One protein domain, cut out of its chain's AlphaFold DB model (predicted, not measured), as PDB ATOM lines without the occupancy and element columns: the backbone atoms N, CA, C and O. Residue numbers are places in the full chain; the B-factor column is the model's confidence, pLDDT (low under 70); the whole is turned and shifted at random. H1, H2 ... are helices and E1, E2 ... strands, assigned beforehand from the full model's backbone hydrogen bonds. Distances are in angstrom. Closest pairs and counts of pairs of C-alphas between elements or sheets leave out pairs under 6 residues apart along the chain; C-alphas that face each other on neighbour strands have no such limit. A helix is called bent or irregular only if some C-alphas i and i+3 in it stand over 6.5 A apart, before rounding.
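This is residues 3 to 189 of the 191 residues of an uncharacterized protein of Sebaldella termitidis (strain ATCC 33386 / NCTC 11300) (UniProt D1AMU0). What is the shape? A strongly twisted sheet of five strands curls round helix H2, and the long helix H3 packs on H2 with its residues 74 to 81 and runs on away from it; the bent helix H5 wraps round H3, its arm H5a packing on residues 76 to 83 and its arm H5b on residues 86 to 93, while H4 packs on H3 and H5a. The short H1 crosses E2 and packs on H3 and H5b. What are its parts? The printed part has 187 residues, with five named helices and five named strands in the order E1 E2 E3 H1 H2 H3 H4 E4 H5 E5; the mixed sheet runs E4 E3 E2 E1 E5, and the class is mixed. How large is it? It is compact, with a radius of gyration of the C-alphas of 16.2 A and spans of 51 by 37 by 27 A.

How do the strands pair? E1, residues 3 to 7, E2, residues 10 to 19, and E3, residues 24 to 28, form a meander of two hairpins, each strand the antiparallel neighbour of the one before, with N 5 and O 12, and N 17 and O 26, each 2.8 A apart. Edge strand E4, residues 125 to 127, is antiparallel to E3 (N 126 and O 27, 2.8 A), and edge strand E5, residues 176 to 181, is parallel to E1 (N 180 and O 4, 2.8 A). What is on the sheet? H2, residues 43 to 61, and H3, residues 74 to 96, are on the same face, making two layers, helices over a sheet. H1, residues 32 to 39, lies over E2 at a height over the sheet of 8.4 A; their closest C-alphas, Asp 33 and Tyr 12, are 5.5 A apart. What touches H3? H3 is the hub, touching H1, H2, H5 and, only just, with 3 pairs of C-alphas within 8 A, H4, residues 109 to 117. H5, residues 138 to 165, assigned as one helix by its hydrogen bonds, is bent, C-alphas 150 and 153 being 8.3 A apart; its arms H5a, residues 138 to 150, irregular with C-alphas 147 and 150 at 7.1 A, and H5b, residues 153 to 165, are about perpendicular at 74 degrees. The closest C-alphas to H3 are Ile 141 of H5a to Glu 80, 6.1 A, and Gly 163 of H5b to Val 89, 6.0 A. Are the helix backbones whole? Every O i to N i+4 pair is within hydrogen-bond range in H1, H2, H3, H4 and H5b, and 8 of 9 in H5a.

Where are the ends? E1 begins at C-alpha 3 (159.785, 130.855, 76.483), and E5 ends at C-alpha 181 (168.272, 128.989, 81.753). Which elements are long? From first to last C-alpha H3 measures 33.1 A, E2 28.8 A and H2 26.7 A.

Is anything missing or long? The printed part has no cut; the links H2 to H3 and H3 to H4 are long. Where is confidence low? Fifty printed residues are under 70: 19 to 24, 63 to 68, 97 to 112 and 116 to 137.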
ATOM      1  N   VAL A   3     158.568 131.437  75.918       93.00
ATOM      2  CA  VAL A   3     159.785 130.855  76.483       93.00
ATOM      3  C   VAL A   3     159.928 131.315  77.915       93.00
ATOM      4  O   VAL A   3     159.915 132.512  78.186       93.00
ATOM      5  N   LYS A   4     160.075 130.356  78.820       95.88
ATOM      6  CA  LYS A   4     160.464 130.623  80.197       95.88
ATOM      7  C   LYS A   4     161.983 130.639  80.254       95.88
ATOM      8  O   LYS A   4     162.627 129.658  79.888       95.88
ATOM      9  N   TYR A   5     162.545 131.750  80.690       96.56
ATOM     10  CA  TYR A   5     163.973 131.978  80.788       96.56
ATOM     11  C   TYR A   5     164.354 132.236  82.243       96.56
ATOM     12  O   TYR A   5     163.808 133.136  82.872       96.56
ATOM     13  N   THR A   6     165.264 131.435  82.795       96.69
ATOM     14  CA  THR A   6     165.618 131.501  84.222       96.69
ATOM     15  C   THR A   6     167.014 132.083  84.427       96.69
ATOM     16  O   THR A   6     167.977 131.580  83.848       96.69
ATOM     17  N   VAL A   7     167.137 133.092  85.289       95.75
ATOM     18  CA  VAL A   7     168.416 133.676  85.738       95.75
ATOM     19  C   VAL A   7     168.391 133.755  87.259       95.75
ATOM     20  O   VAL A   7     167.447 134.315  87.810       95.75
ATOM     21  N   ASP A   8     169.396 133.204  87.942       91.06
ATOM     22  CA  ASP A   8     169.513 133.239  89.412       91.06
ATOM     23  C   ASP A   8     168.210 132.826  90.130       91.06
ATOM     24  O   ASP A   8     167.685 133.544  90.979       91.06
ATOM     25  N   SER A   9     167.626 131.695  89.719       89.88
ATOM     26  CA  SER A   9     166.340 131.166  90.225       89.88
ATOM     27  C   SER A   9     165.100 132.030  89.946       89.88
ATOM     28  O   SER A   9     163.992 131.640  90.309       89.88
ATOM     29  N   THR A  10     165.246 133.167  89.267       95.06
ATOM     30  CA  THR A  10     164.132 134.022  88.840       95.06
ATOM     31  C   THR A  10     163.707 133.648  87.426       95.06
ATOM     32  O   THR A  10     164.539 133.602  86.519       95.06
ATOM     33  N   ALA A  11     162.415 133.383  87.231       95.38
ATOM     34  CA  ALA A  11     161.844 133.083  85.924       95.38
ATOM     35  C   ALA A  11     161.301 134.352  85.255       95.38
ATOM     36  O   ALA A  11     160.555 135.114  85.864       95.38
ATOM     37  N   TYR A  12     161.647 134.517  83.984       95.81
ATOM     38  CA  TYR A  12     161.184 135.565  83.085       95.81
ATOM     39  C   TYR A  12     160.491 134.925  81.883       95.81
ATOM     40  O   TYR A  12     160.891 133.848  81.431       95.81
ATOM     41  N   TYR A  13     159.476 135.576  81.334       94.38
ATOM     42  CA  TYR A  13     158.664 135.038  80.251       94.38
ATOM     43  C   TYR A  13     158.802 135.895  78.997       94.38
ATOM     44  O   TYR A  13     158.413 137.060  78.940       94.38
ATOM     45  N   LEU A  14     159.362 135.282  77.957       92.69
ATOM     46  CA  LEU A  14     159.617 135.910  76.669       92.69
ATOM     47  C   LEU A  14     158.533 135.490  75.684       92.69
ATOM     48  O   LEU A  14     158.305 134.293  75.477       92.69
ATOM     49  N   ASN A  15     157.891 136.460  75.039       89.44
ATOM     50  CA  ASN A  15     156.969 136.179  73.947       89.44
ATOM     51  C   ASN A  15     157.686 136.361  72.610       89.44
ATOM     52  O   ASN A  15     158.134 137.450  72.264       89.44
ATOM     53  N   ILE A  16     157.817 135.263  71.880       86.75
ATOM     54  CA  ILE A  16     158.565 135.177  70.636       86.75
ATOM     55  C   ILE A  16     157.597 134.957  69.482       86.75
ATOM     56  O   ILE A  16     156.735 134.072  69.518       86.75
ATOM     57  N   HIS A  17     157.794 135.713  68.415       78.75
ATOM     58  CA  HIS A  17     157.120 135.541  67.143       78.75
ATOM     59  C   HIS A  17     158.066 134.847  66.166       78.75
ATOM     60  O   HIS A  17     159.195 135.274  65.968       78.75
ATOM     61  N   THR A  18     157.609 133.767  65.546       70.62
ATOM     62  CA  THR A  18     158.320 133.121  64.440       70.62
ATOM     63  C   THR A  18     157.517 133.350  63.174       70.62
ATOM     64  O   THR A  18     156.356 132.933  63.108       70.62
ATOM     65  N   ASN A  19     158.108 133.967  62.158       64.56
ATOM     66  CA  ASN A  19     157.485 134.053  60.847       64.56
ATOM     67  C   ASN A  19     158.059 132.962  59.938       64.56
ATOM     68  O   ASN A  19     159.211 133.008  59.506       64.56
ATOM     69  N   ASN A  20     157.228 131.968  59.625       56.97
ATOM     70  CA  ASN A  20     157.622 130.831  58.795       56.97
ATOM     71  C   ASN A  20     157.887 131.204  57.326       56.97
ATOM     72  O   ASN A  20     158.581 130.451  56.648       56.97
ATOM     73  N   LYS A  21     157.361 132.337  56.833       54.47
ATOM     74  CA  LYS A  21     157.557 132.800  55.448       54.47
ATOM     75  C   LYS A  21     158.855 133.589  55.284       54.47
ATOM     76  O   LYS A  21     159.590 133.353  54.333       54.47
ATOM     77  N   THR A  22     159.154 134.495  56.213       55.47
ATOM     78  CA  THR A  22     160.368 135.334  56.166       55.47
ATOM     79  C   THR A  22     161.551 134.709  56.894       55.47
ATOM     80  O   THR A  22     162.663 135.219  56.803       55.47
ATOM     81  N   SER A  23     161.337 133.586  57.591       59.06
ATOM     82  CA  SER A  23     162.347 132.978  58.459       59.06
ATOM     83  C   SER A  23     162.853 133.942  59.541       59.06
ATOM     84  O   SER A  23     164.012 133.867  59.946       59.06
ATOM     85  N   SER A  24     161.998 134.864  59.993       65.62
ATOM     86  CA  SER A  24     162.340 135.802  61.057       65.62
ATOM     87  C   SER A  24     161.899 135.283  62.422       65.62
ATOM     88  O   SER A  24     160.925 134.531  62.563       65.62
ATOM     89  N   LEU A  25     162.676 135.669  63.426       77.00
ATOM     90  CA  LEU A  25     162.431 135.423  64.832       77.00
ATOM     91  C   LEU A  25     162.373 136.799  65.477       77.00
ATOM     92  O   LEU A  25     163.331 137.550  65.369       77.00
ATOM     93  N   GLY A  26     161.264 137.126  66.120       79.06
ATOM     94  CA  GLY A  26     161.090 138.392  66.810       79.06
ATOM     95  C   GLY A  26     160.788 138.177  68.282       79.06
ATOM     96  O   GLY A  26     160.139 137.195  68.640       79.06
ATOM     97  N   ILE A  27     161.227 139.090  69.139       85.50
ATOM     98  CA  ILE A  27     160.890 139.087  70.566       85.50
ATOM     99  C   ILE A  27     160.023 140.292  70.891       85.50
ATOM    100  O   ILE A  27     160.357 141.422  70.553       85.50
ATOM    101  N   LYS A  28     158.888 140.061  71.545       86.31
ATOM    102  CA  LYS A  28     158.022 141.140  71.997       86.31
ATOM    103  C   LYS A  28     158.700 141.879  73.155       86.31
ATOM    104  O   LYS A  28     158.947 141.275  74.195       86.31
ATOM    105  N   VAL A  29     158.973 143.171  72.985       83.00
ATOM    106  CA  VAL A  29     159.704 144.004  73.964       83.00
ATOM    107  C   VAL A  29     158.794 144.677  74.995       83.00
ATOM    108  O   VAL A  29     159.257 145.135  76.035       83.00
ATOM    109  N   ALA A  30     157.484 144.710  74.736       82.12
ATOM    110  CA  ALA A  30     156.482 145.343  75.590       82.12
ATOM    111  C   ALA A  30     156.084 144.461  76.795       82.12
ATOM    112  O   ALA A  30     154.928 144.033  76.897       82.12
ATOM    113  N   SER A  31     157.040 144.154  77.677       89.31
ATOM    114  CA  SER A  31     156.794 143.445  78.938       89.31
ATOM    115  C   SER A  31     157.735 143.869  80.063       89.31
ATOM    116  O   SER A  31     158.869 144.295  79.831       89.31
ATOM    117  N   LYS A  32     157.274 143.707  81.308       92.25
ATOM    118  CA  LYS A  32     158.080 143.967  82.508       92.25
ATOM    119  C   LYS A  32     159.309 143.057  82.587       92.25
ATOM    120  O   LYS A  32     160.377 143.505  82.988       92.25
ATOM    121  N   ASP A  33     159.176 141.808  82.150       94.19
ATOM    122  CA  ASP A  33     160.287 140.855  82.126       94.19
ATOM    123  C   ASP A  33     161.402 141.317  81.184       94.19
ATOM    124  O   ASP A  33     162.571 141.293  81.563       94.19
ATOM    125  N   MET A  34     161.049 141.820  79.995       93.31
ATOM    126  CA  MET A  34     162.025 142.397  79.069       93.31
ATOM    127  C   MET A  34     162.660 143.670  79.620       93.31
ATOM    128  O   MET A  34     163.865 143.848  79.480       93.31
ATOM    129  N   LEU A  35     161.888 144.518  80.303       93.69
ATOM    130  CA  LEU A  35     162.415 145.716  80.960       93.69
ATOM    131  C   LEU A  35     163.508 145.367  81.986       93.69
ATOM    132  O   LEU A  35     164.578 145.979  81.999       93.69
ATOM    133  N   ILE A  36     163.258 144.356  82.822       94.81
ATOM    134  CA  ILE A  36     164.217 143.882  83.830       94.81
ATOM    135  C   ILE A  36     165.433 143.247  83.149       94.81
ATOM    136  O   ILE A  36     166.571 143.595  83.473       94.81
ATOM    137  N   LEU A  37     165.215 142.345  82.192       95.25
ATOM    138  CA  LEU A  37     166.293 141.655  81.483       95.25
ATOM    139  C   LEU A  37     167.196 142.615  80.695       95.25
ATOM    140  O   LEU A  37     168.399 142.382  80.630       95.25
ATOM    141  N   CYS A  38     166.651 143.694  80.130       93.94
ATOM    142  CA  CYS A  38     167.423 144.659  79.349       93.94
ATOM    143  C   CYS A  38     168.194 145.672  80.202       93.94
ATOM    144  O   CYS A  38     169.314 146.041  79.842       93.94
ATOM    145  N   TYR A  39     167.618 146.138  81.315       94.50
ATOM    146  CA  TYR A  39     168.179 147.279  82.048       94.50
ATOM    147  C   TYR A  39     168.754 146.951  83.425       94.50
ATOM    148  O   TYR A  39     169.572 147.722  83.925       94.50
ATOM    149  N   GLN A  40     168.357 145.831  84.037       93.62
ATOM    150  CA  GLN A  40     168.815 145.419  85.372       93.62
ATOM    151  C   GLN A  40     169.784 144.229  85.340       93.62
ATOM    152  O   GLN A  40     170.431 143.941  86.346       93.62
ATOM    153  N   LYS A  41     169.887 143.515  84.214       94.00
ATOM    154  CA  LYS A  41     170.814 142.390  84.040       94.00
ATOM    155  C   LYS A  41     171.994 142.775  83.145       94.00
ATOM    156  O   LYS A  41     171.925 143.722  82.368       94.00
ATOM    157  N   ASP A  42     173.091 142.031  83.279       91.88
ATOM    158  CA  ASP A  42     174.276 142.202  82.436       91.88
ATOM    159  C   ASP A  42     173.951 141.896  80.963       91.88
ATOM    160  O   ASP A  42     173.160 140.997  80.667       91.88
ATOM    161  N   ILE A  43     174.599 142.589  80.023       90.31
ATOM    162  CA  ILE A  43     174.414 142.368  78.579       90.31
ATOM    163  C   ILE A  43     174.684 140.911  78.158       90.31
ATOM    164  O   ILE A  43     174.133 140.430  77.165       90.31
ATOM    165  N   ALA A  44     175.496 140.172  78.917       93.81
ATOM    166  CA  ALA A  44     175.712 138.744  78.746       93.81
ATOM    167  C   ALA A  44     174.413 137.932  78.843       93.81
ATOM    168  O   ALA A  44     174.302 136.913  78.165       93.81
ATOM    169  N   VAL A  45     173.426 138.381  79.624       95.88
ATOM    170  CA  VAL A  45     172.096 137.762  79.699       95.88
ATOM    171  C   VAL A  45     171.354 137.926  78.375       95.88
ATOM    172  O   VAL A  45     170.839 136.947  77.845       95.88
ATOM    173  N   LEU A  46     171.374 139.113  77.760       94.69
ATOM    174  CA  LEU A  46     170.768 139.300  76.434       94.69
ATOM    175  C   LEU A  46     171.498 138.503  75.341       94.69
ATOM    176  O   LEU A  46     170.862 137.982  74.421       94.69
ATOM    177  N   ARG A  47     172.826 138.352  75.439       95.19
ATOM    178  CA  ARG A  47     173.605 137.490  74.525       95.19
ATOM    179  C   ARG A  47     173.242 136.014  74.673       95.19
ATOM    180  O   ARG A  47     173.206 135.290  73.681       95.19
ATOM    181  N   ASP A  48     172.980 135.575  75.894       96.44
ATOM    182  CA  ASP A  48     172.563 134.211  76.197       96.44
ATOM    183  C   ASP A  48     171.116 133.943  75.747       96.44
ATOM    184  O   ASP A  48     170.867 132.960  75.048       96.44
ATOM    185  N   ILE A  49     170.192 134.881  75.984       95.00
ATOM    186  CA  ILE A  49     168.857 134.875  75.363       95.00
ATOM    187  C   ILE A  49     168.995 134.760  73.844       95.00
ATOM    188  O   ILE A  49     168.387 133.878  73.244       95.00
ATOM    189  N   SER A  50     169.852 135.570  73.220       92.88
ATOM    190  CA  SER A  50     170.115 135.505  71.775       92.88
ATOM    191  C   SER A  50     170.586 134.116  71.324       92.88
ATOM    192  O   SER A  50     170.179 133.628  70.267       92.88
ATOM    193  N   ASN A  51     171.396 133.432  72.137       93.00
ATOM    194  CA  ASN A  51     171.827 132.062  71.860       93.00
ATOM    195  C   ASN A  51     170.660 131.070  71.916       93.00
ATOM    196  O   ASN A  51     170.502 130.238  71.021       93.00
ATOM    197  N   HIS A  52     169.805 131.172  72.932       93.56
ATOM    198  CA  HIS A  52     168.610 130.339  73.033       93.56
ATOM    199  C   HIS A  52     167.635 130.590  71.883       93.56
ATOM    200  O   HIS A  52     167.111 129.641  71.306       93.56
ATOM    201  N   LEU A  53     167.437 131.849  71.505       90.12
ATOM    202  CA  LEU A  53     166.633 132.258  70.359       90.12
ATOM    203  C   LEU A  53     167.146 131.623  69.057       90.12
ATOM    204  O   LEU A  53     166.368 131.003  68.327       90.12
ATOM    205  N   LYS A  54     168.461 131.669  68.819       88.31
ATOM    206  CA  LYS A  54     169.114 130.951  67.715       88.31
ATOM    207  C   LYS A  54     168.855 129.441  67.778       88.31
ATOM    208  O   LYS A  54     168.511 128.843  66.761       88.31
ATOM    209  N   ASN A  55     169.009 128.816  68.945       89.12
ATOM    210  CA  ASN A  55     168.792 127.374  69.103       89.12
ATOM    211  C   ASN A  55     167.343 126.978  68.821       89.12
ATOM    212  O   ASN A  55     167.097 125.975  68.152       89.12
ATOM    213  N   ILE A  56     166.382 127.772  69.295       88.19
ATOM    214  CA  ILE A  56     164.964 127.570  69.004       88.19
ATOM    215  C   ILE A  56     164.718 127.704  67.503       88.19
ATOM    216  O   ILE A  56     164.127 126.809  66.907       88.19
ATOM    217  N   TYR A  57     165.229 128.768  66.881       84.25
ATOM    218  CA  TYR A  57     165.117 128.975  65.442       84.25
ATOM    219  C   TYR A  57     165.660 127.783  64.643       84.25
ATOM    220  O   TYR A  57     164.959 127.253  63.783       84.25
ATOM    221  N   GLU A  58     166.874 127.314  64.944       82.62
ATOM    222  CA  GLU A  58     167.486 126.179  64.244       82.62
ATOM    223  C   GLU A  58     166.749 124.857  64.514       82.62
ATOM    224  O   GLU A  58     166.611 124.031  63.611       82.62
ATOM    225  N   ASN A  59     166.216 124.651  65.720       83.44
ATOM    226  CA  ASN A  59     165.394 123.478  66.022       83.44
ATOM    227  C   ASN A  59     164.072 123.488  65.247       83.44
ATOM    228  O   ASN A  59     163.703 122.463  64.682       83.44
ATOM    229  N   GLU A  60     163.410 124.641  65.141       80.12
ATOM    230  CA  GLU A  60     162.188 124.814  64.343       80.12
ATOM    231  C   GLU A  60     162.469 124.906  62.831       80.12
ATOM    232  O   GLU A  60     161.545 124.914  62.009       80.12
ATOM    233  N   ARG A  61     163.744 125.011  62.438       76.25
ATOM    234  CA  ARG A  61     164.201 124.966  61.046       76.25
ATOM    235  C   ARG A  61     164.386 123.543  60.538       76.25
ATOM    236  O   ARG A  61     164.049 123.266  59.382       76.25
ATOM    237  N   LYS A  62     164.919 122.650  61.375       74.56
ATOM    238  CA  LYS A  62     165.128 121.233  61.035       74.56
ATOM    239  C   LYS A  62     163.813 120.628  60.518       74.56
ATOM    240  O   LYS A  62     162.811 120.622  61.219       74.56
ATOM    241  N   GLY A  63     163.819 120.152  59.270       63.50
ATOM    242  CA  GLY A  63     162.643 119.572  58.604       63.50
ATOM    243  C   GLY A  63     161.903 120.490  57.618       63.50
ATOM    244  O   GLY A  63     160.947 120.043  56.994       63.50
ATOM    245  N   THR A  64     162.344 121.738  57.410       65.38
ATOM    246  CA  THR A  64     161.738 122.659  56.423       65.38
ATOM    247  C   THR A  64     162.720 123.052  55.313       65.38
ATOM    248  O   THR A  64     163.837 123.485  55.586       65.38
ATOM    249  N   LYS A  65     162.308 122.915  54.040       60.28
ATOM    250  CA  LYS A  65     163.175 123.136  52.859       60.28
ATOM    251  C   LYS A  65     163.493 124.613  52.551       60.28
ATOM    252  O   LYS A  65     164.468 124.872  51.860       60.28
ATOM    253  N   ASN A  66     162.724 125.569  53.090       61.03
ATOM    254  CA  ASN A  66     162.751 126.977  52.650       61.03
ATOM    255  C   ASN A  66     163.230 127.988  53.710       61.03
ATOM    256  O   ASN A  66     163.094 129.192  53.506       61.03
ATOM    257  N   LYS A  67     163.773 127.536  54.848       66.44
ATOM    258  CA  LYS A  67     164.208 128.444  55.922       66.44
ATOM    259  C   LYS A  67     165.698 128.795  55.822       66.44
ATOM    260  O   LYS A  67     166.560 127.910  55.771       66.44
ATOM    261  N   ILE A  68     165.992 130.097  55.828       69.62
ATOM    262  CA  ILE A  68     167.342 130.673  55.682       69.62
ATOM    263  C   ILE A  68     168.237 130.225  56.853       69.62
ATOM    264  O   ILE A  68     167.768 130.052  57.975       69.62
ATOM    265  N   LYS A  69     169.533 129.994  56.619       70.31
ATOM    266  CA  LYS A  69     170.472 129.684  57.710       70.31
ATOM    267  C   LYS A  69     170.649 130.906  58.616       70.31
ATOM    268  O   LYS A  69     170.754 132.022  58.116       70.31
ATOM    269  N   TYR A  70     170.739 130.687  59.923       71.75
ATOM    270  CA  TYR A  70     171.066 131.751  60.859       71.75
ATOM    271  C   TYR A  70     172.542 132.181  60.727       71.75
ATOM    272  O   TYR A  70     173.445 131.346  60.845       71.75
ATOM    273  N   ILE A  71     172.788 133.472  60.484       75.50
ATOM    274  CA  ILE A  71     174.129 134.059  60.290       75.50
ATOM    275  C   ILE A  71     174.383 135.360  61.080       75.50
ATOM    276  O   ILE A  71     175.478 135.911  60.996       75.50
ATOM    277  N   LYS A  72     173.411 135.856  61.856       79.00
ATOM    278  CA  LYS A  72     173.576 137.038  62.729       79.00
ATOM    279  C   LYS A  72     174.468 136.686  63.935       79.00
ATOM    280  O   LYS A  72     174.545 135.528  64.339       79.00
ATOM    281  N   THR A  73     175.200 137.645  64.507       86.88
ATOM    282  CA  THR A  73     175.992 137.362  65.722       86.88
ATOM    283  C   THR A  73     175.118 137.495  66.967       86.88
ATOM    284  O   THR A  73     174.222 138.334  67.025       86.88
ATOM    285  N   LEU A  74     175.414 136.704  68.004       89.75
ATOM    286  CA  LEU A  74     174.695 136.781  69.284       89.75
ATOM    287  C   LEU A  74     174.835 138.156  69.946       89.75
ATOM    288  O   LEU A  74     173.938 138.606  70.648       89.75
ATOM    289  N   HIS A  75     175.985 138.808  69.744       88.81
ATOM    290  CA  HIS A  75     176.210 140.156  70.249       88.81
ATOM    291  C   HIS A  75     175.274 141.149  69.571       88.81
ATOM    292  O   HIS A  75     174.613 141.916  70.256       88.81
ATOM    293  N   PHE A  76     175.171 141.079  68.248       85.25
ATOM    294  CA  PHE A  76     174.346 141.994  67.484       85.25
ATOM    295  C   PHE A  76     172.844 141.822  67.775       85.25
ATOM    296  O   PHE A  76     172.150 142.809  67.982       85.25
ATOM    297  N   MET A  77     172.348 140.587  67.923       86.50
ATOM    298  CA  MET A  77     170.971 140.366  68.405       86.50
ATOM    299  C   MET A  77     170.725 141.004  69.777       86.50
ATOM    300  O   MET A  77     169.683 141.605  70.003       86.50
ATOM    301  N   ALA A  78     171.674 140.877  70.707       90.88
ATOM    302  CA  ALA A  78     171.529 141.474  72.030       90.88
ATOM    303  C   ALA A  78     171.456 143.009  71.956       90.88
ATOM    304  O   ALA A  78     170.673 143.614  72.685       90.88
ATOM    305  N   GLN A  79     172.247 143.625  71.068       88.25
ATOM    306  CA  GLN A  79     172.203 145.067  70.807       88.25
ATOM    307  C   GLN A  79     170.842 145.491  70.260       88.25
ATOM    308  O   GLN A  79     170.274 146.465  70.730       88.25
ATOM    309  N   GLU A  80     170.308 144.738  69.309       86.12
ATOM    310  CA  GLU A  80     169.016 144.996  68.682       86.12
ATOM    311  C   GLU A  80     167.851 144.878  69.660       86.12
ATOM    312  O   GLU A  80     167.036 145.791  69.743       86.12
ATOM    313  N   ILE A  81     167.803 143.816  70.472       88.94
ATOM    314  CA  ILE A  81     166.789 143.667  71.531       88.94
ATOM    315  C   ILE A  81     166.782 144.896  72.439       88.94
ATOM    316  O   ILE A  81     165.723 145.442  72.750       88.94
ATOM    317  N   LEU A  82     167.974 145.319  72.859       90.44
ATOM    318  CA  LEU A  82     168.155 146.447  73.755       90.44
ATOM    319  C   LEU A  82     167.763 147.771  73.094       90.44
ATOM    320  O   LEU A  82     167.044 148.568  73.681       90.44
ATOM    321  N   PHE A  83     168.173 147.972  71.846       85.81
ATOM    322  CA  PHE A  83     167.868 149.187  71.107       85.81
ATOM    323  C   PHE A  83     166.368 149.314  70.795       85.81
ATOM    324  O   PHE A  83     165.798 150.396  70.900       85.81
ATOM    325  N   HIS A  84     165.693 148.207  70.477       84.62
ATOM    326  CA  HIS A  84     164.243 148.208  70.279       84.62
ATOM    327  C   HIS A  84     163.478 148.542  71.561       84.62
ATOM    328  O   HIS A  84     162.466 149.239  71.489       84.62
ATOM    329  N   ILE A  85     163.925 148.075  72.735       87.06
ATOM    330  CA  ILE A  85     163.275 148.472  73.991       87.06
ATOM    331  C   ILE A  85     163.588 149.930  74.361       87.06
ATOM    332  O   ILE A  85     162.684 150.604  74.855       87.06
ATOM    333  N   ASP A  86     164.794 150.437  74.069       86.62
ATOM    334  CA  ASP A  86     165.137 151.861  74.229       86.62
ATOM    335  C   ASP A  86     164.153 152.712  73.409       86.62
ATOM    336  O   ASP A  86     163.474 153.594  73.944       86.62
ATOM    337  N   ALA A  87     163.992 152.377  72.123       80.06
ATOM    338  CA  ALA A  87     163.066 153.051  71.221       80.06
ATOM    339  C   ALA A  87     161.609 152.944  71.693       80.06
ATOM    340  O   ALA A  87     160.896 153.943  71.760       80.06
ATOM    341  N   TYR A  88     161.161 151.749  72.084       82.81
ATOM    342  CA  TYR A  88     159.786 151.536  72.531       82.81
ATOM    343  C   TYR A  88     159.444 152.346  73.789       82.81
ATOM    344  O   TYR A  88     158.380 152.965  73.859       82.81
ATOM    345  N   VAL A  89     160.343 152.370  74.778       84.81
ATOM    346  CA  VAL A  89     160.152 153.157  76.005       84.81
ATOM    347  C   VAL A  89     160.168 154.653  75.694       84.81
ATOM    348  O   VAL A  89     159.333 155.376  76.236       84.81
ATOM    349  N   HIS A  90     161.065 155.114  74.817       80.56
ATOM    350  CA  HIS A  90     161.139 156.516  74.402       80.56
ATOM    351  C   HIS A  90     159.810 157.001  73.805       80.56
ATOM    352  O   HIS A  90     159.197 157.925  74.336       80.56
ATOM    353  N   VAL A  91     159.306 156.298  72.788       76.56
ATOM    354  CA  VAL A  91     158.064 156.662  72.086       76.56
ATOM    355  C   VAL A  91     156.859 156.681  73.017       76.56
ATOM    356  O   VAL A  91     156.031 157.593  72.969       76.56
ATOM    357  N   LEU A  92     156.736 155.676  73.886       78.19
ATOM    358  CA  LEU A  92     155.634 155.637  74.842       78.19
ATOM    359  C   LEU A  92     155.709 156.772  75.864       78.19
ATOM    360  O   LEU A  92     154.666 157.319  76.229       78.19
ATOM    361  N   ALA A  93     156.910 157.127  76.319       79.44
ATOM    362  CA  ALA A  93     157.103 158.222  77.260       79.44
ATOM    363  C   ALA A  93     156.652 159.555  76.661       79.44
ATOM    364  O   ALA A  93     155.913 160.286  77.319       79.44
ATOM    365  N   GLU A  94     157.016 159.834  75.409       73.50
ATOM    366  CA  GLU A  94     156.576 161.044  74.710       73.50
ATOM    367  C   GLU A  94     155.058 161.087  74.509       73.50
ATOM    368  O   GLU A  94     154.423 162.121  74.728       73.50
ATOM    369  N   ALA A  95     154.454 159.955  74.134       72.81
ATOM    370  CA  ALA A  95     153.024 159.877  73.856       72.81
ATOM    371  C   ALA A  95     152.151 159.982  75.119       72.81
ATOM    372  O   ALA A  95     151.090 160.612  75.090       72.81
ATOM    373  N   GLN A  96     152.558 159.336  76.217       71.56
ATOM    374  CA  GLN A  96     151.710 159.155  77.404       71.56
ATOM    375  C   GLN A  96     152.075 160.083  78.560       71.56
ATOM    376  O   GLN A  96     151.201 160.457  79.342       71.56
ATOM    377  N   ILE A  97     153.339 160.492  78.666       66.38
ATOM    378  CA  ILE A  97     153.827 161.315  79.770       66.38
ATOM    379  C   ILE A  97     154.145 162.714  79.239       66.38
ATOM    380  O   ILE A  97     155.299 163.145  79.187       66.38
ATOM    381  N   LYS A  98     153.093 163.437  78.826       54.59
ATOM    382  CA  LYS A  98     153.191 164.832  78.362       54.59
ATOM    383  C   LYS A  98     154.029 165.655  79.351       54.59
ATOM    384  O   LYS A  98     153.601 165.886  80.478       54.59
ATOM    385  N   GLY A  99     155.207 166.106  78.921       52.19
ATOM    386  CA  GLY A  99     156.094 166.966  79.714       52.19
ATOM    387  C   GLY A  99     157.378 166.313  80.238       52.19
ATOM    388  O   GLY A  99     158.252 167.048  80.698       52.19
ATOM    389  N   ILE A 100     157.570 164.991  80.113       53.69
ATOM    390  CA  ILE A 100     158.920 164.418  80.239       53.69
ATOM    391  C   ILE A 100     159.648 164.675  78.922       53.69
ATOM    392  O   ILE A 100     159.564 163.896  77.980       53.69
ATOM    393  N   LYS A 101     160.410 165.770  78.868       51.47
ATOM    394  CA  LYS A 101     161.572 165.803  77.982       51.47
ATOM    395  C   LYS A 101     162.543 164.783  78.556       51.47
ATOM    396  O   LYS A 101     163.113 165.017  79.623       51.47
ATOM    397  N   VAL A 102     162.677 163.625  77.910       53.19
ATOM    398  CA  VAL A 102     163.836 162.762  78.152       53.19
ATOM    399  C   VAL A 102     165.038 163.680  77.958       53.19
ATOM    400  O   VAL A 102     165.197 164.225  76.875       53.19
ATOM    401  N   ASP A 103     165.770 163.976  79.037       51.22
ATOM    402  CA  ASP A 103     166.836 164.981  79.028       51.22
ATOM    403  C   ASP A 103     167.883 164.588  77.983       51.22
ATOM    404  O   ASP A 103     168.751 163.741  78.225       51.22
ATOM    405  N   SER A 104     167.748 165.174  76.794       43.34
ATOM    406  CA  SER A 104     168.539 164.862  75.610       43.34
ATOM    407  C   SER A 104     170.003 165.241  75.793       43.34
ATOM    408  O   SER A 104     170.818 164.814  74.991       43.34
ATOM    409  N   ASN A 105     170.339 165.982  76.858       43.34
ATOM    410  CA  ASN A 105     171.711 166.299  77.247       43.34
ATOM    411  C   ASN A 105     172.408 165.139  77.986       43.34
ATOM    412  O   ASN A 105     173.631 165.136  78.107       43.34
ATOM    413  N   LYS A 106     171.653 164.163  78.517       50.22
ATOM    414  CA  LYS A 106     172.192 162.915  79.105       50.22
ATOM    415  C   LYS A 106     172.161 161.744  78.129       50.22
ATOM    416  O   LYS A 106     172.929 160.790  78.278       50.22
ATOM    417  N   TYR A 107     171.282 161.834  77.140       57.53
ATOM    418  CA  TYR A 107     171.367 161.079  75.901       57.53
ATOM    419  C   TYR A 107     172.406 161.741  75.002       57.53
ATOM    420  O   TYR A 107     172.746 162.902  75.178       57.53
ATOM    421  N   THR A 108     172.944 161.022  74.027       59.66
ATOM    422  CA  THR A 108     173.517 161.738  72.889       59.66
ATOM    423  C   THR A 108     172.332 162.168  72.027       59.66
ATOM    424  O   THR A 108     171.468 161.342  71.743       59.66
ATOM    425  N   GLU A 109     172.259 163.429  71.593       64.94
ATOM    426  CA  GLU A 109     171.253 163.884  70.606       64.94
ATOM    427  C   GLU A 109     171.198 162.934  69.400       64.94
ATOM    428  O   GLU A 109     170.140 162.653  68.843       64.94
ATOM    429  N   LYS A 110     172.353 162.334  69.083       67.44
ATOM    430  CA  LYS A 110     172.498 161.303  68.067       67.44
ATOM    431  C   LYS A 110     171.689 160.033  68.337       67.44
ATOM    432  O   LYS A 110     171.147 159.462  67.401       67.44
ATOM    433  N   LEU A 111     171.624 159.567  69.583       67.94
ATOM    434  CA  LEU A 111     170.838 158.394  69.960       67.94
ATOM    435  C   LEU A 111     169.338 158.666  69.813       67.94
ATOM    436  O   LEU A 111     168.641 157.820  69.262       67.94
ATOM    437  N   ALA A 112     168.867 159.841  70.240       69.25
ATOM    438  CA  ALA A 112     167.471 160.247  70.053       69.25
ATOM    439  C   ALA A 112     167.108 160.317  68.558       69.25
ATOM    440  O   ALA A 112     166.177 159.650  68.121       69.25
ATOM    441  N   GLU A 113     167.937 160.984  67.746       72.12
ATOM    442  CA  GLU A 113     167.763 161.063  66.286       72.12
ATOM    443  C   GLU A 113     167.682 159.673  65.619       72.12
ATOM    444  O   GLU A 113     166.925 159.465  64.671       72.12
ATOM    445  N   LEU A 114     168.491 158.712  66.079       70.62
ATOM    446  CA  LEU A 114     168.508 157.350  65.535       70.62
ATOM    447  C   LEU A 114     167.299 156.529  65.985       70.62
ATOM    448  O   LEU A 114     166.783 155.751  65.184       70.62
ATOM    449  N   ILE A 115     166.855 156.707  67.232       70.81
ATOM    450  CA  ILE A 115     165.612 156.118  67.732       70.81
ATOM    451  C   ILE A 115     164.455 156.602  66.863       70.81
ATOM    452  O   ILE A 115     163.749 155.759  66.321       70.81
ATOM    453  N   ASP A 116     164.341 157.912  66.633       68.00
ATOM    454  CA  ASP A 116     163.259 158.510  65.845       68.00
ATOM    455  C   ASP A 116     163.211 157.994  64.403       68.00
ATOM    456  O   ASP A 116     162.141 157.727  63.856       68.00
ATOM    457  N   LYS A 117     164.381 157.785  63.791       65.44
ATOM    458  CA  LYS A 117     164.508 157.254  62.424       65.44
ATOM    459  C   LYS A 117     164.046 155.808  62.267       65.44
ATOM    460  O   LYS A 117     163.652 155.431  61.168       65.44
ATOM    461  N   LEU A 118     164.102 155.006  63.329       62.44
ATOM    462  CA  LEU A 118     163.619 153.622  63.327       62.44
ATOM    463  C   LEU A 118     162.100 153.526  63.554       62.44
ATOM    464  O   LEU A 118     161.524 152.446  63.414       62.44
ATOM    465  N   ILE A 119     161.423 154.639  63.872       55.50
ATOM    466  CA  ILE A 119     159.974 154.684  64.100       55.50
ATOM    467  C   ILE A 119     159.234 154.799  62.759       55.50
ATOM    468  O   ILE A 119     158.730 155.854  62.381       55.50
ATOM    469  N   VAL A 120     159.088 153.676  62.054       48.03
ATOM    470  CA  VAL A 120     158.009 153.483  61.067       48.03
ATOM    471  C   VAL A 120     157.211 152.231  61.447       48.03
ATOM    472  O   VAL A 120     157.147 151.267  60.706       48.03
ATOM    473  N   GLU A 121     156.691 152.244  62.680       45.44
ATOM    474  CA  GLU A 121     155.628 151.431  63.309       45.44
ATOM    475  C   GLU A 121     155.970 151.229  64.797       45.44
ATOM    476  O   GLU A 121     157.147 151.223  65.169       45.44
ATOM    477  N   PRO A 122     154.982 151.052  65.697       48.03
ATOM    478  CA  PRO A 122     155.277 150.706  67.077       48.03
ATOM    479  C   PRO A 122     155.840 149.280  67.094       48.03
ATOM    480  O   PRO A 122     155.076 148.315  67.180       48.03
ATOM    481  N   SER A 123     157.166 149.142  67.008       52.38
ATOM    482  CA  SER A 123     157.898 147.873  67.060       52.38
ATOM    483  C   SER A 123     157.808 147.270  68.464       52.38
ATOM    484  O   SER A 123     158.762 147.141  69.223       52.38
ATOM    485  N   LYS A 124     156.602 146.818  68.825       59.81
ATOM    486  CA  LYS A 124     156.350 145.970  69.995       59.81
ATOM    487  C   LYS A 124     157.141 144.665  69.914       59.81
ATOM    488  O   LYS A 124     157.151 143.931  70.897       59.81
ATOM    489  N   VAL A 125     157.755 144.375  68.766       63.28
ATOM    490  CA  VAL A 125     158.574 143.211  68.458       63.28
ATOM    491  C   VAL A 125     159.922 143.693  67.923       63.28
ATOM    492  O   VAL A 125     159.953 144.398  66.920       63.28
ATOM    493  N   ALA A 126     161.016 143.296  68.569       65.81
ATOM    494  CA  ALA A 126     162.357 143.417  68.014       65.81
ATOM    495  C   ALA A 126     162.560 142.296  66.990       65.81
ATOM    496  O   ALA A 126     162.423 141.123  67.361       65.81
ATOM    497  N   ASP A 127     162.849 142.631  65.731       67.50
ATOM    498  CA  ASP A 127     163.135 141.631  64.695       67.50
ATOM    499  C   ASP A 127     164.578 141.150  64.819       67.50
ATOM    500  O   ASP A 127     165.493 141.643  64.179       67.50
ATOM    501  N   VAL A 128     164.792 140.116  65.620       67.62
ATOM    502  CA  VAL A 128     166.119 139.529  65.824       67.62
ATOM    503  C   VAL A 128     166.481 138.526  64.725       67.62
ATOM    504  O   VAL A 128     167.060 137.466  64.988       67.62
ATOM    505  N   GLY A 129     166.097 138.853  63.488       62.72
ATOM    506  CA  GLY A 129     166.084 138.002  62.307       62.72
ATOM    507  C   GLY A 129     167.356 137.185  62.060       62.72
ATOM    508  O   GLY A 129     168.454 137.466  62.534       62.72
ATOM    509  N   ALA A 130     167.220 136.127  61.262       59.03
ATOM    510  CA  ALA A 130     168.295 135.162  61.052       59.03
ATOM    511  C   ALA A 130     169.448 135.682  60.167       59.03
ATOM    512  O   ALA A 130     170.526 135.084  60.172       59.03
ATOM    513  N   ASN A 131     169.249 136.756  59.392       62.12
ATOM    514  CA  ASN A 131     170.198 137.196  58.369       62.12
ATOM    515  C   ASN A 131     170.395 138.722  58.342       62.12
ATOM    516  O   ASN A 131     169.522 139.454  57.891       62.12
ATOM    517  N   ILE A 132     171.599 139.156  58.726       61.94
ATOM    518  CA  ILE A 132     172.024 140.563  58.751       61.94
ATOM    519  C   ILE A 132     172.141 141.210  57.358       61.94
ATOM    520  O   ILE A 132     172.006 142.416  57.225       61.94
ATOM    521  N   THR A 133     172.361 140.438  56.286       53.88
ATOM    522  CA  THR A 133     172.537 140.989  54.925       53.88
ATOM    523  C   THR A 133     171.220 141.386  54.262       53.88
ATOM    524  O   THR A 133     171.230 141.920  53.157       53.88
ATOM    525  N   LYS A 134     170.088 141.054  54.886       62.06
ATOM    526  CA  LYS A 134     168.738 141.423  54.436       62.06
ATOM    527  C   LYS A 134     168.068 142.422  55.378       62.06
ATOM    528  O   LYS A 134     166.892 142.718  55.207       62.06
ATOM    529  N   ASP A 135     168.807 142.882  56.377       62.12
ATOM    530  CA  ASP A 135     168.309 143.700  57.464       62.12
ATOM    531  C   ASP A 135     168.778 145.141  57.242       62.12
ATOM    532  O   ASP A 135     169.943 145.485  57.457       62.12
ATOM    533  N   HIS A 136     167.871 145.960  56.708       61.75
ATOM    534  CA  HIS A 136     168.143 147.352  56.350       61.75
ATOM    535  C   HIS A 136     168.437 148.227  57.578       61.75
ATOM    536  O   HIS A 136     169.168 149.213  57.467       61.75
ATOM    537  N   ASP A 137     167.952 147.819  58.749       69.62
ATOM    538  CA  ASP A 137     168.015 148.593  59.988       69.62
ATOM    539  C   ASP A 137     169.270 148.275  60.809       69.62
ATOM    540  O   ASP A 137     169.664 149.035  61.699       69.62
ATOM    541  N   SER A 138     169.975 147.196  60.453       71.62
ATOM    542  CA  SER A 138     171.157 146.727  61.175       71.62
ATOM    543  C   SER A 138     172.260 147.784  61.318       71.62
ATOM    544  O   SER A 138     172.925 147.867  62.355       71.62
ATOM    545  N   ALA A 139     172.462 148.624  60.299       72.81
ATOM    546  CA  ALA A 139     173.450 149.701  60.364       72.81
ATOM    547  C   ALA A 139     173.055 150.774  61.394       72.81
ATOM    548  O   ALA A 139     173.901 151.224  62.169       72.81
ATOM    549  N   ILE A 140     171.774 151.147  61.435       75.12
ATOM    550  CA  ILE A 140     171.241 152.157  62.357       75.12
ATOM    551  C   ILE A 140     171.315 151.636  63.794       75.12
ATOM    552  O   ILE A 140     171.818 152.343  64.667       75.12
ATOM    553  N   ILE A 141     170.924 150.378  64.023       78.69
ATOM    554  CA  ILE A 141     171.019 149.707  65.328       78.69
ATOM    555  C   ILE A 141     172.466 149.687  65.833       78.69
ATOM    556  O   ILE A 141     172.718 150.019  66.992       78.69
ATOM    557  N   ASN A 142     173.437 149.350  64.975       79.31
ATOM    558  CA  ASN A 142     174.846 149.317  65.374       79.31
ATOM    559  C   ASN A 142     175.356 150.700  65.807       79.31
ATOM    560  O   ASN A 142     176.032 150.836  66.832       79.31
ATOM    561  N   VAL A 143     175.037 151.734  65.021       78.31
ATOM    562  CA  VAL A 143     175.439 153.115  65.319       78.31
ATOM    563  C   VAL A 143     174.756 153.595  66.598       78.31
ATOM    564  O   VAL A 143     175.423 154.154  67.467       78.31
ATOM    565  N   GLY A 144     173.459 153.327  66.750       77.38
ATOM    566  CA  GLY A 144     172.681 153.707  67.924       77.38
ATOM    567  C   GLY A 144     173.188 153.037  69.199       77.38
ATOM    568  O   GLY A 144     173.457 153.713  70.193       77.38
ATOM    569  N   TYR A 145     173.433 151.725  69.160       82.50
ATOM    570  CA  TYR A 145     174.038 151.014  70.283       82.50
ATOM    571  C   TYR A 145     175.429 151.564  70.620       82.50
ATOM    572  O   TYR A 145     175.731 151.785  71.791       82.50
ATOM    573  N   THR A 146     176.268 151.836  69.617       82.88
ATOM    574  CA  THR A 146     177.611 152.400  69.833       82.88
ATOM    575  C   THR A 146     177.540 153.779  70.490       82.88
ATOM    576  O   THR A 146     178.267 154.041  71.447       82.88
ATOM    577  N   ALA A 147     176.613 154.633  70.046       78.88
ATOM    578  CA  ALA A 147     176.369 155.950  70.633       78.88
ATOM    579  C   ALA A 147     175.851 155.878  72.083       78.88
ATOM    580  O   ALA A 147     176.066 156.807  72.862       78.88
ATOM    581  N   ARG A 148     175.199 154.770  72.459       83.56
ATOM    582  CA  ARG A 148     174.712 154.488  73.817       83.56
ATOM    583  C   ARG A 148     175.818 154.046  74.785       83.56
ATOM    584  O   ARG A 148     175.681 154.298  75.980       83.56
ATOM    585  N   ILE A 149     176.896 153.402  74.317       82.25
ATOM    586  CA  ILE A 149     177.929 152.786  75.184       82.25
ATOM    587  C   ILE A 149     178.476 153.742  76.263       82.25
ATOM    588  O   ILE A 149     178.464 153.340  77.430       82.25
ATOM    589  N   PRO A 150     178.904 154.986  75.951       81.94
ATOM    590  CA  PRO A 150     179.541 155.865  76.938       81.94
ATOM    591  C   PRO A 150     178.653 156.188  78.148       81.94
ATOM    592  O   PRO A 150     179.150 156.338  79.262       81.94
ATOM    593  N   SER A 151     177.336 156.238  77.938       80.75
ATOM    594  CA  SER A 151     176.340 156.577  78.961       80.75
ATOM    595  C   SER A 151     175.458 155.387  79.349       80.75
ATOM    596  O   SER A 151     174.450 155.569  80.032       80.75
ATOM    597  N   GLY A 152     175.821 154.161  78.948       82.56
ATOM    598  CA  GLY A 152     174.940 152.989  78.997       82.56
ATOM    599  C   GLY A 152     174.358 152.695  80.382       82.56
ATOM    600  O   GLY A 152     173.177 152.384  80.498       82.56
ATOM    601  N   PHE A 153     175.148 152.870  81.447       81.75
ATOM    602  CA  PHE A 153     174.673 152.700  82.826       81.75
ATOM    603  C   PHE A 153     173.584 153.718  83.207       81.75
ATOM    604  O   PHE A 153     172.558 153.359  83.788       81.75
ATOM    605  N   MET A 154     173.790 154.994  82.867       83.69
ATOM    606  CA  MET A 154     172.825 156.060  83.155       83.69
ATOM    607  C   MET A 154     171.555 155.896  82.317       83.69
ATOM    608  O   MET A 154     170.454 156.008  82.857       83.69
ATOM    609  N   ILE A 155     171.722 155.562  81.035       83.56
ATOM    610  CA  ILE A 155     170.641 155.286  80.085       83.56
ATOM    611  C   ILE A 155     169.766 154.138  80.600       83.56
ATOM    612  O   ILE A 155     168.559 154.317  80.748       83.56
ATOM    613  N   ASN A 156     170.368 153.012  81.007       89.56
ATOM    614  CA  ASN A 156     169.639 151.878  81.584       89.56
ATOM    615  C   ASN A 156     168.806 152.278  82.800       89.56
ATOM    616  O   ASN A 156     167.625 151.950  82.890       89.56
ATOM    617  N   LYS A 157     169.408 153.015  83.738       88.00
ATOM    618  CA  LYS A 157     168.710 153.461  84.947       88.00
ATOM    619  C   LYS A 157     167.533 154.378  84.616       88.00
ATOM    620  O   LYS A 157     166.500 154.302  85.279       88.00
ATOM    621  N   GLN A 158     167.685 155.254  83.627       87.12
ATOM    622  CA  GLN A 158     166.637 156.181  83.212       87.12
ATOM    623  C   GLN A 158     165.503 155.462  82.478       87.12
ATOM    624  O   GLN A 158     164.350 155.612  82.878       87.12
ATOM    625  N   PHE A 159     165.810 154.646  81.468       88.12
ATOM    626  CA  PHE A 159     164.795 153.895  80.731       88.12
ATOM    627  C   PHE A 159     164.059 152.885  81.603       88.12
ATOM    628  O   PHE A 159     162.849 152.741  81.456       88.12
ATOM    629  N   TYR A 160     164.741 152.241  82.553       91.88
ATOM    630  CA  TYR A 160     164.076 151.364  83.513       91.88
ATOM    631  C   TYR A 160     163.007 152.118  84.312       91.88
ATOM    632  O   TYR A 160     161.854 151.698  84.339       91.88
ATOM    633  N   LYS A 161     163.355 153.276  84.890       89.38
ATOM    634  CA  LYS A 161     162.401 154.109  85.642       89.38
ATOM    635  C   LYS A 161     161.225 154.567  84.784       89.38
ATOM    636  O   LYS A 161     160.091 154.548  85.246       89.38
ATOM    637  N   ILE A 162     161.489 154.983  83.546       87.38
ATOM    638  CA  ILE A 162     160.434 155.396  82.615       87.38
ATOM    639  C   ILE A 162     159.523 154.205  82.288       87.38
ATOM    640  O   ILE A 162     158.307 154.336  82.355       87.38
ATOM    641  N   GLY A 163     160.091 153.032  82.003       88.25
ATOM    642  CA  GLY A 163     159.326 151.810  81.755       88.25
ATOM    643  C   GLY A 163     158.466 151.378  82.948       88.25
ATOM    644  O   GLY A 163     157.339 150.923  82.750       88.25
ATOM    645  N   GLU A 164     158.948 151.571  84.181       90.12
ATOM    646  CA  GLU A 164     158.144 151.350  85.391       90.12
ATOM    647  C   GLU A 164     156.963 152.325  85.481       90.12
ATOM    648  O   GLU A 164     155.846 151.894  85.763       90.12
ATOM    649  N   LEU A 165     157.179 153.611  85.183       88.94
ATOM    650  CA  LEU A 165     156.115 154.624  85.162       88.94
ATOM    651  C   LEU A 165     155.065 154.357  84.075       88.94
ATOM    652  O   LEU A 165     153.883 154.611  84.290       88.94
ATOM    653  N   LEU A 166     155.485 153.815  82.931       86.00
ATOM    654  CA  LEU A 166     154.599 153.411  81.836       86.00
ATOM    655  C   LEU A 166     153.784 152.143  82.145       86.00
ATOM    656  O   LEU A 166     152.912 151.775  81.361       86.00
ATOM    657  N   GLY A 167     154.056 151.456  83.260       86.94
ATOM    658  CA  GLY A 167     153.245 150.330  83.722       86.94
ATOM    659  C   GLY A 167     153.303 149.102  82.810       86.94
ATOM    660  O   GLY A 167     152.271 148.487  82.543       86.94
ATOM    661  N   PHE A 168     154.494 148.737  82.319       86.19
ATOM    662  CA  PHE A 168     154.657 147.578  81.431       86.19
ATOM    663  C   PHE A 168     154.045 146.311  82.065       86.19
ATOM    664  O   PHE A 168     154.330 146.006  83.229       86.19
ATOM    665  N   PRO A 169     153.221 145.548  81.323       86.44
ATOM    666  CA  PRO A 169     152.517 144.404  81.885       86.44
ATOM    667  C   PRO A 169     153.477 143.246  82.177       86.44
ATOM    668  O   PRO A 169     154.490 143.063  81.495       86.44
ATOM    669  N   LEU A 170     153.124 142.421  83.164       84.31
ATOM    670  CA  LEU A 170     153.727 141.098  83.331       84.31
ATOM    671  C   LEU A 170     153.324 140.202  82.152       84.31
ATOM    672  O   LEU A 170     152.188 140.263  81.676       84.31
ATOM    673  N   GLU A 171     154.246 139.368  81.677       82.25
ATOM    674  CA  GLU A 171     153.898 138.355  80.681       82.25
ATOM    675  C   GLU A 171     153.160 137.187  81.340       82.25
ATOM    676  O   GLU A 171     153.411 136.813  82.484       82.25
ATOM    677  N   ASN A 172     152.211 136.616  80.601       77.50
ATOM    678  CA  ASN A 172     151.447 135.461  81.059       77.50
ATOM    679  C   ASN A 172     152.379 134.239  81.182       77.50
ATOM    680  O   ASN A 172     153.200 134.004  80.302       77.50
ATOM    681  N   THR A 173     152.226 133.439  82.235       83.56
ATOM    682  CA  THR A 173     153.037 132.244  82.504       83.56
ATOM    683  C   THR A 173     152.515 130.966  81.834       83.56
ATOM    684  O   THR A 173     153.187 129.936  81.894       83.56
ATOM    685  N   SER A 174     151.333 130.999  81.208       82.81
ATOM    686  CA  SER A 174     150.720 129.858  80.518       82.81
ATOM    687  C   SER A 174     151.370 129.565  79.162       82.81
ATOM    688  O   SER A 174     151.988 130.436  78.540       82.81
ATOM    689  N   ASP A 175     151.179 128.331  78.683       85.81
ATOM    690  CA  ASP A 175     151.528 127.900  77.323       85.81
ATOM    691  C   ASP A 175     153.015 128.073  76.982       85.81
ATOM    692  O   ASP A 175     153.365 128.602  75.926       85.81
ATOM    693  N   VAL A 176     153.904 127.650  77.884       90.56
ATOM    694  CA  VAL A 176     155.359 127.645  77.667       90.56
ATOM    695  C   VAL A 176     155.740 126.541  76.677       90.56
ATOM    696  O   VAL A 176     155.423 125.375  76.882       90.56
ATOM    697  N   TRP A 177     156.451 126.911  75.608       91.12
ATOM    698  CA  TRP A 177     156.939 125.983  74.574       91.12
ATOM    699  C   TRP A 177     158.388 125.568  74.808       91.12
ATOM    700  O   TRP A 177     158.788 124.464  74.441       91.12
ATOM    701  N   TYR A 178     159.184 126.467  75.390       92.94
ATOM    702  CA  TYR A 178     160.578 126.202  75.719       92.94
ATOM    703  C   TYR A 178     160.909 126.688  77.117       92.94
ATOM    704  O   TYR A 178     160.475 127.762  77.536       92.94
ATOM    705  N   GLU A 179     161.749 125.914  77.788       95.38
ATOM    706  CA  GLU A 179     162.440 126.331  78.994       95.38
ATOM    707  C   GLU A 179     163.923 126.505  78.686       95.38
ATOM    708  O   GLU A 179     164.570 125.643  78.086       95.38
ATOM    709  N   CYS A 180     164.443 127.649  79.101       95.81
ATOM    710  CA  CYS A 180     165.830 128.044  78.967       95.81
ATOM    711  C   CYS A 180     166.318 128.564  80.323       95.81
ATOM    712  O   CYS A 180     165.545 129.056  81.152       95.81
ATOM    713  N   SER A 181     167.618 128.493  80.544       95.75
ATOM    714  CA  SER A 181     168.272 128.989  81.753       95.75
ATOM    715  C   SER A 181     169.600 129.604  81.370       95.75
ATOM    716  O   SER A 181     170.262 129.059  80.490       95.75
ATOM    717  N   TYR A 182     170.004 130.668  82.055       95.62
ATOM    718  CA  TYR A 182     171.262 131.354  81.784       95.62
ATOM    719  C   TYR A 182     172.447 130.384  81.754       95.62
ATOM    720  O   TYR A 182     172.667 129.654  82.722       95.62
ATOM    721  N   LYS A 183     173.197 130.370  80.641       92.69
ATOM    722  CA  LYS A 183     174.318 129.445  80.379       92.69
ATOM    723  C   LYS A 183     173.943 127.954  80.400       92.69
ATOM    724  O   LYS A 183     174.824 127.101  80.489       92.69
ATOM    725  N   GLY A 184     172.657 127.633  80.335       92.62
ATOM    726  CA  GLY A 184     172.142 126.271  80.313       92.62
ATOM    727  C   GLY A 184     171.627 125.857  78.940       92.62
ATOM    728  O   GLY A 184     171.923 126.462  77.910       92.62
ATOM    729  N   GLU A 185     170.830 124.793  78.926       90.81
ATOM    730  CA  GLU A 185     170.298 124.217  77.693       90.81
ATOM    731  C   GLU A 185     168.927 124.788  77.319       90.81
ATOM    732  O   GLU A 185     168.118 125.150  78.172       90.81
ATOM    733  N   THR A 186     168.641 124.807  76.015       92.69
ATOM    734  CA  THR A 186     167.289 125.039  75.494       92.69
ATOM    735  C   THR A 186     166.516 123.725  75.497       92.69
ATOM    736  O   THR A 186     166.836 122.818  74.726       92.69
ATOM    737  N   LYS A 187     165.454 123.638  76.296       92.38
ATOM    738  CA  LYS A 187     164.588 122.458  76.392       92.38
ATOM    739  C   LYS A 187     163.235 122.748  75.757       92.38
ATOM    740  O   LYS A 187     162.571 123.711  76.128       92.38
ATOM    741  N   LYS A 188     162.814 121.919  74.798       90.06
ATOM    742  CA  LYS A 188     161.457 121.977  74.233       90.06
ATOM    743  C   LYS A 188     160.502 121.268  75.188       90.06
ATOM    744  O   LYS A 188     160.686 120.085  75.466       90.06
ATOM    745  N   VAL A 189     159.490 121.978  75.663       88.75
ATOM    746  CA  VAL A 189     158.425 121.409  76.492       88.75
ATOM    747  C   VAL A 189     157.397 120.831  75.524       88.75
ATOM    748  O   VAL A 189     156.757 121.570  74.774       88.75
TER     749      VAL A 189